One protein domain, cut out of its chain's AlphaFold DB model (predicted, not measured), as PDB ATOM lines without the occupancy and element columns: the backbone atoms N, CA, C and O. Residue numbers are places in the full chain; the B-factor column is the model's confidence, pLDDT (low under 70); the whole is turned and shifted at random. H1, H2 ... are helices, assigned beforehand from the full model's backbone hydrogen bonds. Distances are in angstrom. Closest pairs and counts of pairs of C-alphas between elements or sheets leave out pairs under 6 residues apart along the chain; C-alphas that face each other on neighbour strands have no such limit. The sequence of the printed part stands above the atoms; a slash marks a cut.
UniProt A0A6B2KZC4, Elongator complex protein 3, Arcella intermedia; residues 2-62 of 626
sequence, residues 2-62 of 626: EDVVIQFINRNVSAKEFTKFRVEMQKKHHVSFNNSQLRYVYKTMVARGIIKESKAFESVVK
ATOM      1  N   GLU A   2     165.554 113.201 228.515       89.25
ATOM      2  CA  GLU A   2     165.362 112.531 229.819       89.25
ATOM      3  C   GLU A   2     166.584 112.678 230.748       89.25
ATOM      4  O   GLU A   2     166.420 113.141 231.873       89.25
ATOM      5  N   ASP A   3     167.812 112.437 230.255       89.00
ATOM      6  CA  ASP A   3     169.050 112.686 231.032       89.00
ATOM      7  C   ASP A   3     169.125 114.134 231.545       89.00
ATOM      8  O   ASP A   3     169.502 114.373 232.682       89.00
ATOM      9  N   VAL A   4     168.667 115.118 230.762       89.12
ATOM     10  CA  VAL A   4     168.650 116.534 231.174       89.12
ATOM     11  C   VAL A   4     167.722 116.758 232.370       89.12
ATOM     12  O   VAL A   4     168.070 117.502 233.284       89.12
ATOM     13  N   VAL A   5     166.552 116.115 232.388       88.94
ATOM     14  CA  VAL A   5     165.609 116.192 233.515       88.94
ATOM     15  C   VAL A   5     166.211 115.529 234.756       88.94
ATOM     16  O   VAL A   5     166.214 116.131 235.830       88.94
ATOM     17  N   ILE A   6     166.775 114.327 234.602       89.69
ATOM     18  CA  ILE A   6     167.401 113.568 235.694       89.69
ATOM     19  C   ILE A   6     168.580 114.346 236.287       89.69
ATOM     20  O   ILE A   6     168.656 114.527 237.500       89.69
ATOM     21  N   GLN A   7     169.473 114.866 235.443       89.38
ATOM     22  CA  GLN A   7     170.636 115.650 235.866       89.38
ATOM     23  C   GLN A   7     170.223 116.937 236.579       89.38
ATOM     24  O   GLN A   7     170.864 117.303 237.559       89.38
ATOM     25  N   PHE A   8     169.154 117.613 236.141       86.75
ATOM     26  CA  PHE A   8     168.662 118.797 236.849       86.75
ATOM     27  C   PHE A   8     168.229 118.444 238.274       86.75
ATOM     28  O   PHE A   8     168.632 119.117 239.223       86.75
ATOM     29  N   ILE A   9     167.407 117.396 238.411       85.25
ATOM     30  CA  ILE A   9     166.852 116.970 239.701       85.25
ATOM     31  C   ILE A   9     167.978 116.500 240.626       85.25
ATOM     32  O   ILE A   9     168.046 116.944 241.766       85.25
ATOM     33  N   ASN A  10     168.904 115.681 240.127       87.44
ATOM     34  CA  ASN A  10     170.001 115.138 240.930       87.44
ATOM     35  C   ASN A  10     171.015 116.206 241.362       87.44
ATOM     36  O   ASN A  10     171.581 116.107 242.448       87.44
ATOM     37  N   ARG A  11     171.260 117.229 240.532       86.50
ATOM     38  CA  ARG A  11     172.204 118.316 240.843       86.50
ATOM     39  C   ARG A  11     171.588 119.443 241.681       86.50
ATOM     40  O   ARG A  11     172.309 120.376 242.010       86.50
ATOM     41  N   ASN A  12     170.289 119.385 242.003       80.44
ATOM     42  CA  ASN A  12     169.562 120.453 242.707       80.44
ATOM     43  C   ASN A  12     169.800 121.849 242.100       80.44
ATOM     44  O   ASN A  12     170.022 122.831 242.808       80.44
ATOM     45  N   VAL A  13     169.765 121.936 240.768       80.81
ATOM     46  CA  VAL A  13     170.042 123.180 240.037       80.81
ATOM     47  C   VAL A  13     169.026 124.259 240.423       80.81
ATOM     48  O   VAL A  13     167.813 124.045 240.353       80.81
ATOM     49  N   SER A  14     169.503 125.447 240.798       82.38
ATOM     50  CA  SER A  14     168.616 126.558 241.149       82.38
ATOM     51  C   SER A  14     168.006 127.235 239.913       82.38
ATOM     52  O   SER A  14     168.519 127.155 238.794       82.38
ATOM     53  N   ALA A  15     166.931 128.007 240.113       78.50
ATOM     54  CA  ALA A  15     166.320 128.800 239.042       78.50
ATOM     55  C   ALA A  15     167.291 129.793 238.381       78.50
ATOM     56  O   ALA A  15     167.192 130.045 237.181       78.50
ATOM     57  N   LYS A  16     168.255 130.323 239.146       80.69
ATOM     58  CA  LYS A  16     169.288 131.238 238.637       80.69
ATOM     59  C   LYS A  16     170.298 130.525 237.734       80.69
ATOM     60  O   LYS A  16     170.834 131.131 236.813       80.69
ATOM     61  N   GLU A  17     170.536 129.239 237.971       87.12
ATOM     62  CA  GLU A  17     171.530 128.437 237.250       87.12
ATOM     63  C   GLU A  17     170.941 127.698 236.046       87.12
ATOM     64  O   GLU A  17     171.693 127.223 235.191       87.12
ATOM     65  N   PHE A  18     169.611 127.633 235.932       86.50
ATOM     66  CA  PHE A  18     168.931 126.848 234.904       86.50
ATOM     67  C   PHE A  18     169.373 127.194 233.478       86.50
ATOM     68  O   PHE A  18     169.608 126.292 232.678       86.50
ATOM     69  N   THR A  19     169.552 128.478 233.146       85.94
ATOM     70  CA  THR A  19     170.014 128.874 231.803       85.94
ATOM     71  C   THR A  19     171.416 128.338 231.508       85.94
ATOM     72  O   THR A  19     171.656 127.839 230.408       85.94
ATOM     73  N   LYS A  20     172.332 128.383 232.488       89.94
ATOM     74  CA  LYS A  20     173.700 127.860 232.343       89.94
ATOM     75  C   LYS A  20     173.685 126.338 232.205       89.94
ATOM     76  O   LYS A  20     174.281 125.813 231.268       89.94
ATOM     77  N   PHE A  21     172.935 125.657 233.071       90.25
ATOM     78  CA  PHE A  21     172.718 124.211 233.009       90.25
ATOM     79  C   PHE A  21     172.147 123.777 231.653       90.25
ATOM     80  O   PHE A  21     172.619 122.820 231.044       90.25
ATOM     81  N   ARG A  22     171.162 124.516 231.129       88.25
ATOM     82  CA  ARG A  22     170.551 124.231 229.828       88.25
ATOM     83  C   ARG A  22     171.584 124.275 228.705       88.25
ATOM     84  O   ARG A  22     171.638 123.343 227.910       88.25
ATOM     85  N   VAL A  23     172.406 125.325 228.655       89.50
ATOM     86  CA  VAL A  23     173.464 125.470 227.640       89.50
ATOM     87  C   VAL A  23     174.522 124.369 227.777       89.50
ATOM     88  O   VAL A  23     174.952 123.817 226.767       89.50
ATOM     89  N   GLU A  24     174.918 124.014 229.004       92.81
ATOM     90  CA  GLU A  24     175.844 122.902 229.273       92.81
ATOM     91  C   GLU A  24     175.305 121.581 228.711       92.81
ATOM     92  O   GLU A  24     176.003 120.886 227.975       92.81
ATOM     93  N   MET A  25     174.043 121.260 228.994       92.31
ATOM     94  CA  MET A  25     173.410 120.028 228.527       92.31
ATOM     95  C   MET A  25     173.203 120.008 227.008       92.31
ATOM     96  O   MET A  25     173.415 118.975 226.379       92.31
ATOM     97  N   GLN A  26     172.845 121.141 226.396       91.81
ATOM     98  CA  GLN A  26     172.736 121.243 224.935       91.81
ATOM     99  C   GLN A  26     174.078 120.964 224.246       91.81
ATOM    100  O   GLN A  26     174.118 120.233 223.258       91.81
ATOM    101  N   LYS A  27     175.182 121.484 224.803       92.19
ATOM    102  CA  LYS A  27     176.539 121.205 224.314       92.19
ATOM    103  C   LYS A  27     176.932 119.745 224.525       92.19
ATOM    104  O   LYS A  27     177.370 119.110 223.576       92.19
ATOM    105  N   LYS A  28     176.732 119.209 225.736       92.25
ATOM    106  CA  LYS A  28     177.082 117.824 226.100       92.25
ATOM    107  C   LYS A  28     176.409 116.792 225.191       92.25
ATOM    108  O   LYS A  28     177.024 115.794 224.842       92.25
ATOM    109  N   HIS A  29     175.144 117.012 224.844       89.44
ATOM    110  CA  HIS A  29     174.356 116.055 224.067       89.44
ATOM    111  C   HIS A  29     174.269 116.380 222.576       89.44
ATOM    112  O   HIS A  29     173.611 115.638 221.857       89.44
ATOM    113  N   HIS A  30     174.879 117.476 222.115       89.56
ATOM    114  CA  HIS A  30     174.781 117.942 220.727       89.56
ATOM    115  C   HIS A  30     173.329 118.073 220.223       89.56
ATOM    116  O   HIS A  30     173.024 117.787 219.068       89.56
ATOM    117  N   VAL A  31     172.412 118.508 221.096       88.06
ATOM    118  CA  VAL A  31     170.975 118.628 220.800       88.06
ATOM    119  C   VAL A  31     170.445 119.955 221.332       88.06
ATOM    120  O   VAL A  31     170.728 120.340 222.464       88.06
ATOM    121  N   SER A  32     169.614 120.630 220.537       86.06
ATOM    122  CA  SER A  32     168.840 121.790 220.983       86.06
ATOM    123  C   SER A  32     167.480 121.362 221.536       86.06
ATOM    124  O   SER A  32     166.840 120.448 221.017       86.06
ATOM    125  N   PHE A  33     167.028 122.033 222.590       85.19
ATOM    126  CA  PHE A  33     165.702 121.835 223.170       85.19
ATOM    127  C   PHE A  33     165.222 123.103 223.871       85.19
ATOM    128  O   PHE A  33     166.014 123.856 224.443       85.19
ATOM    129  N   ASN A  34     163.911 123.332 223.856       82.62
ATOM    130  CA  ASN A  34     163.268 124.436 224.561       82.62
ATOM    131  C   ASN A  34     162.600 123.968 225.871       82.62
ATOM    132  O   ASN A  34     162.465 122.773 226.144       82.62
ATOM    133  N   ASN A  35     162.186 124.926 226.705       80.94
ATOM    134  CA  ASN A  35     161.577 124.632 228.006       80.94
ATOM    135  C   ASN A  35     160.281 123.816 227.872       80.94
ATOM    136  O   ASN A  35     160.004 122.956 228.701       80.94
ATOM    137  N   SER A  36     159.512 124.050 226.812       74.69
ATOM    138  CA  SER A  36     158.266 123.343 226.524       74.69
ATOM    139  C   SER A  36     158.492 121.859 226.215       74.69
ATOM    140  O   SER A  36     157.777 121.005 226.735       74.69
ATOM    141  N   GLN A  37     159.520 121.539 225.425       80.56
ATOM    142  CA  GLN A  37     159.941 120.164 225.139       80.56
ATOM    143  C   GLN A  37     160.443 119.468 226.407       80.56
ATOM    144  O   GLN A  37     160.031 118.346 226.692       80.56
ATOM    145  N   LEU A  38     161.263 120.150 227.215       86.75
ATOM    146  CA  LEU A  38     161.700 119.627 228.513       86.75
ATOM    147  C   LEU A  38     160.529 119.363 229.459       86.75
ATOM    148  O   LEU A  38     160.507 118.339 230.134       86.75
ATOM    149  N   ARG A  39     159.549 120.270 229.499       83.94
ATOM    150  CA  ARG A  39     158.355 120.122 230.330       83.94
ATOM    151  C   ARG A  39     157.513 118.926 229.902       83.94
ATOM    152  O   ARG A  39     157.048 118.195 230.770       83.94
ATOM    153  N   TYR A  40     157.337 118.714 228.596       80.94
ATOM    154  CA  TYR A  40     156.652 117.532 228.073       80.94
ATOM    155  C   TYR A  40     157.352 116.246 228.523       80.94
ATOM    156  O   TYR A  40     156.717 115.406 229.148       80.94
ATOM    157  N   VAL A  41     158.669 116.141 228.300       86.00
ATOM    158  CA  VAL A  41     159.464 114.970 228.713       86.00
ATOM    159  C   VAL A  41     159.369 114.740 230.223       86.00
ATOM    160  O   VAL A  41     159.104 113.624 230.654       86.00
ATOM    161  N   TYR A  42     159.495 115.796 231.027       88.50
ATOM    162  CA  TYR A  42     159.319 115.725 232.476       88.50
ATOM    163  C   TYR A  42     157.936 115.187 232.876       88.50
ATOM    164  O   TYR A  42     157.857 114.256 233.675       88.50
ATOM    165  N   LYS A  43     156.846 115.715 232.299       85.19
ATOM    166  CA  LYS A  43     155.484 115.237 232.598       85.19
ATOM    167  C   LYS A  43     155.291 113.778 232.170       85.19
ATOM    168  O   LYS A  43     154.691 113.023 232.926       85.19
ATOM    169  N   THR A  44     155.866 113.356 231.042       84.19
ATOM    170  CA  THR A  44     155.878 111.947 230.615       84.19
ATOM    171  C   THR A  44     156.610 111.056 231.622       84.19
ATOM    172  O   THR A  44     156.094 110.011 232.008       84.19
ATOM    173  N   MET A  45     157.788 111.469 232.100       88.62
ATOM    174  CA  MET A  45     158.552 110.704 233.093       88.62
ATOM    175  C   MET A  45     157.815 110.586 234.437       88.62
ATOM    176  O   MET A  45     157.830 109.514 235.042       88.62
ATOM    177  N   VAL A  46     157.143 111.656 234.885       86.25
ATOM    178  CA  VAL A  46     156.301 111.645 236.097       86.25
ATOM    179  C   VAL A  46     155.096 110.721 235.917       86.25
ATOM    180  O   VAL A  46     154.845 109.879 236.774       86.25
ATOM    181  N   ALA A  47     154.378 110.829 234.794       81.69
ATOM    182  CA  ALA A  47     153.212 109.991 234.501       81.69
ATOM    183  C   ALA A  47     153.556 108.491 234.470       81.69
ATOM    184  O   ALA A  47     152.727 107.663 234.834       81.69
ATOM    185  N   ARG A  48     154.789 108.147 234.078       81.19
ATOM    186  CA  ARG A  48     155.314 106.773 234.046       81.19
ATOM    187  C   ARG A  48     155.908 106.301 235.377       81.19
ATOM    188  O   ARG A  48     156.369 105.168 235.458       81.19
ATOM    189  N   GLY A  49     155.962 107.155 236.398       83.88
ATOM    190  CA  GLY A  49     156.570 106.828 237.690       83.88
ATOM    191  C   GLY A  49     158.099 106.691 237.666       83.88
ATOM    192  O   GLY A  49     158.665 106.175 238.624       83.88
ATOM    193  N   ILE A  50     158.777 107.156 236.608       87.19
ATOM    194  CA  ILE A  50     160.250 107.123 236.493       87.19
ATOM    195  C   ILE A  50     160.883 108.094 237.495       87.19
ATOM    196  O   ILE A  50     161.918 107.809 238.092       87.19
ATOM    197  N   ILE A  51     160.252 109.254 237.681       89.31
ATOM    198  CA  ILE A  51     160.668 110.282 238.635       89.31
ATOM    199  C   ILE A  51     159.467 110.744 239.459       89.31
ATOM    200  O   ILE A  51     158.323 110.690 239.005       89.31
ATOM    201  N   LYS A  52     159.733 111.251 240.665       88.06
ATOM    202  CA  LYS A  52     158.732 111.979 241.452       88.06
ATOM    203  C   LYS A  52     158.589 113.409 240.932       88.06
ATOM    204  O   LYS A  52     159.516 113.969 240.346       88.06
ATOM    205  N   GLU A  53     157.428 114.004 241.175       84.56
ATOM    206  CA  GLU A  53     157.166 115.397 240.826       84.56
ATOM    207  C   GLU A  53     158.158 116.333 241.547       84.56
ATOM    208  O   GLU A  53     158.313 116.286 242.767       84.56
ATOM    209  N   SER A  54     158.837 117.190 240.783       85.88
ATOM    210  CA  SER A  54     159.779 118.200 241.261       85.88
ATOM    211  C   SER A  54     159.225 119.598 241.002       85.88
ATOM    212  O   SER A  54     159.271 120.121 239.884       85.88
ATOM    213  N   LYS A  55     158.746 120.248 242.072       79.94
ATOM    214  CA  LYS A  55     158.299 121.652 242.022       79.94
ATOM    215  C   LYS A  55     159.413 122.592 241.553       79.94
ATOM    216  O   LYS A  55     159.136 123.560 240.850       79.94
ATOM    217  N   ALA A  56     160.663 122.293 241.918       81.19
ATOM    218  CA  ALA A  56     161.829 123.067 241.509       81.19
ATOM    219  C   ALA A  56     162.015 123.027 239.985       81.19
ATOM    220  O   ALA A  56     162.062 124.085 239.358       81.19
ATOM    221  N   PHE A  57     162.014 121.831 239.380       84.19
ATOM    222  CA  PHE A  57     162.105 121.682 237.924       84.19
ATOM    223  C   PHE A  57     160.933 122.373 237.223       84.19
ATOM    224  O   PHE A  57     161.122 123.153 236.290       84.19
ATOM    225  N   GLU A  58     159.711 122.147 237.705       79.94
ATOM    226  CA  GLU A  58     158.518 122.721 237.089       79.94
ATOM    227  C   GLU A  58     158.515 124.256 237.118       79.94
ATOM    228  O   GLU A  58     158.123 124.886 236.135       79.94
ATOM    229  N   SER A  59     159.019 124.863 238.196       77.12
ATOM    230  CA  SER A  59     159.104 126.322 238.326       77.12
ATOM    231  C   SER A  59     160.019 126.983 237.290       77.12
ATOM    232  O   SER A  59     159.755 128.117 236.894       77.12
ATOM    233  N   VAL A  60     161.058 126.281 236.815       80.88
ATOM    234  CA  VAL A  60     162.052 126.841 235.883       80.88
ATOM    235  C   VAL A  60     161.712 126.582 234.416       80.88
ATOM    236  O   VAL A  60     162.066 127.383 233.550       80.88
ATOM    237  N   VAL A  61     160.994 125.490 234.116       79.31
ATOM    238  CA  VAL A  61     160.570 125.171 232.740       79.31
ATOM    239  C   VAL A  61     159.220 125.779 232.362       79.31
ATOM    240  O   VAL A  61     158.899 125.871 231.177       79.31
ATOM    241  N   LYS A  62     158.413 126.221 233.330       70.62
ATOM    242  CA  LYS A  62     157.134 126.879 233.049       70.62
ATOM    243  C   LYS A  62     157.394 128.296 232.519       70.62
ATOM    244  O   LYS A  62     157.755 129.197 233.270       70.62
TER     245      LYS A  62
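Overview. This is residues 2 to 62 of the 626 residues of the protein "Elongator complex protein 3" of Arcella intermedia (UniProt A0A6B2KZC4). A small cluster of four short helices is built on a helical hairpin of H3 and H4, with H1 packed across H3 and H2 set more loosely at one end of the cluster's longest axis. H2 is near H1 but apart from H3, and residues 30 to 34 lead from H2 to the beginning of H3. The printed part has 61 residues, with four named helices in the order H1, H2, H3, H4, no named strand, and the class all helix. It is compact, with a radius of gyration of the C-alphas of 10.7 A, and its rounded outline spans 28 by 22 by 19 A.

Arrangement. H3, residues 35 to 47, is the longest helix by residues. It forms a hairpin with H4, residues 55 to 61: they touch and run opposite ways at a shallow tilt of 33 degrees, only just short of steep. H3 touches H4 with residues 35 to 39 alone, and the closest C-alphas of the two helices, those of Asn 35 and Val 61, are 4.9 A apart. H1, residues 2 to 10, touches H3 about perpendicular, at 81 degrees, with the C-alphas of Val 5 and Tyr 42 closest at 6.4 A. H1 and H4 only just touch, with 3 pairs of C-alphas within 8 A; the closest are those of Ile 9 and Phe 57, at 6.9 A. These two run opposite ways at a steep tilt of 48 degrees. Helix packing is mostly crossed, but only just: of the 3 pairs that touch, 1 is at a shallow tilt. H2, residues 18 to 29, is close to H1 but not clearly touching it, with the C-alphas of Val 4 and Met 25 closest at 6.5 A; they run opposite ways at a steep tilt of 44 degrees. H2 and H4 are also close but not clearly touching, with the C-alphas of Phe 18 and Val 60 closest at 6.9 A. H2 and H3 are apart. Each O i to N i+4 pair is within hydrogen-bond range in H1, H2 and H3, and 2 of 3 are in H4.

Along the chain. H3 measures 18.1 A from C-alpha 35 at (161.577, 124.632, 228.006) to C-alpha 47 at (153.212, 109.991, 234.501). H2 measures 16.2 A from C-alpha 18 to C-alpha 29, and H1 12.3 A, beginning at C-alpha 2 at (165.362, 112.531, 229.819). H4 measures 10.2 A and ends at C-alpha 61 at (160.570, 125.171, 232.740).

Size, cuts and confidence. The two C-alphas farthest apart, those of Lys 16 and Arg 48, are 28.5 A apart. The printed part has no cut. The link from H2 to H3 is tight, those from H1 to H2 and from H3 to H4 are short, and no link is long. The mean pLDDT of the printed part is 85.3, and no printed residue is under 70.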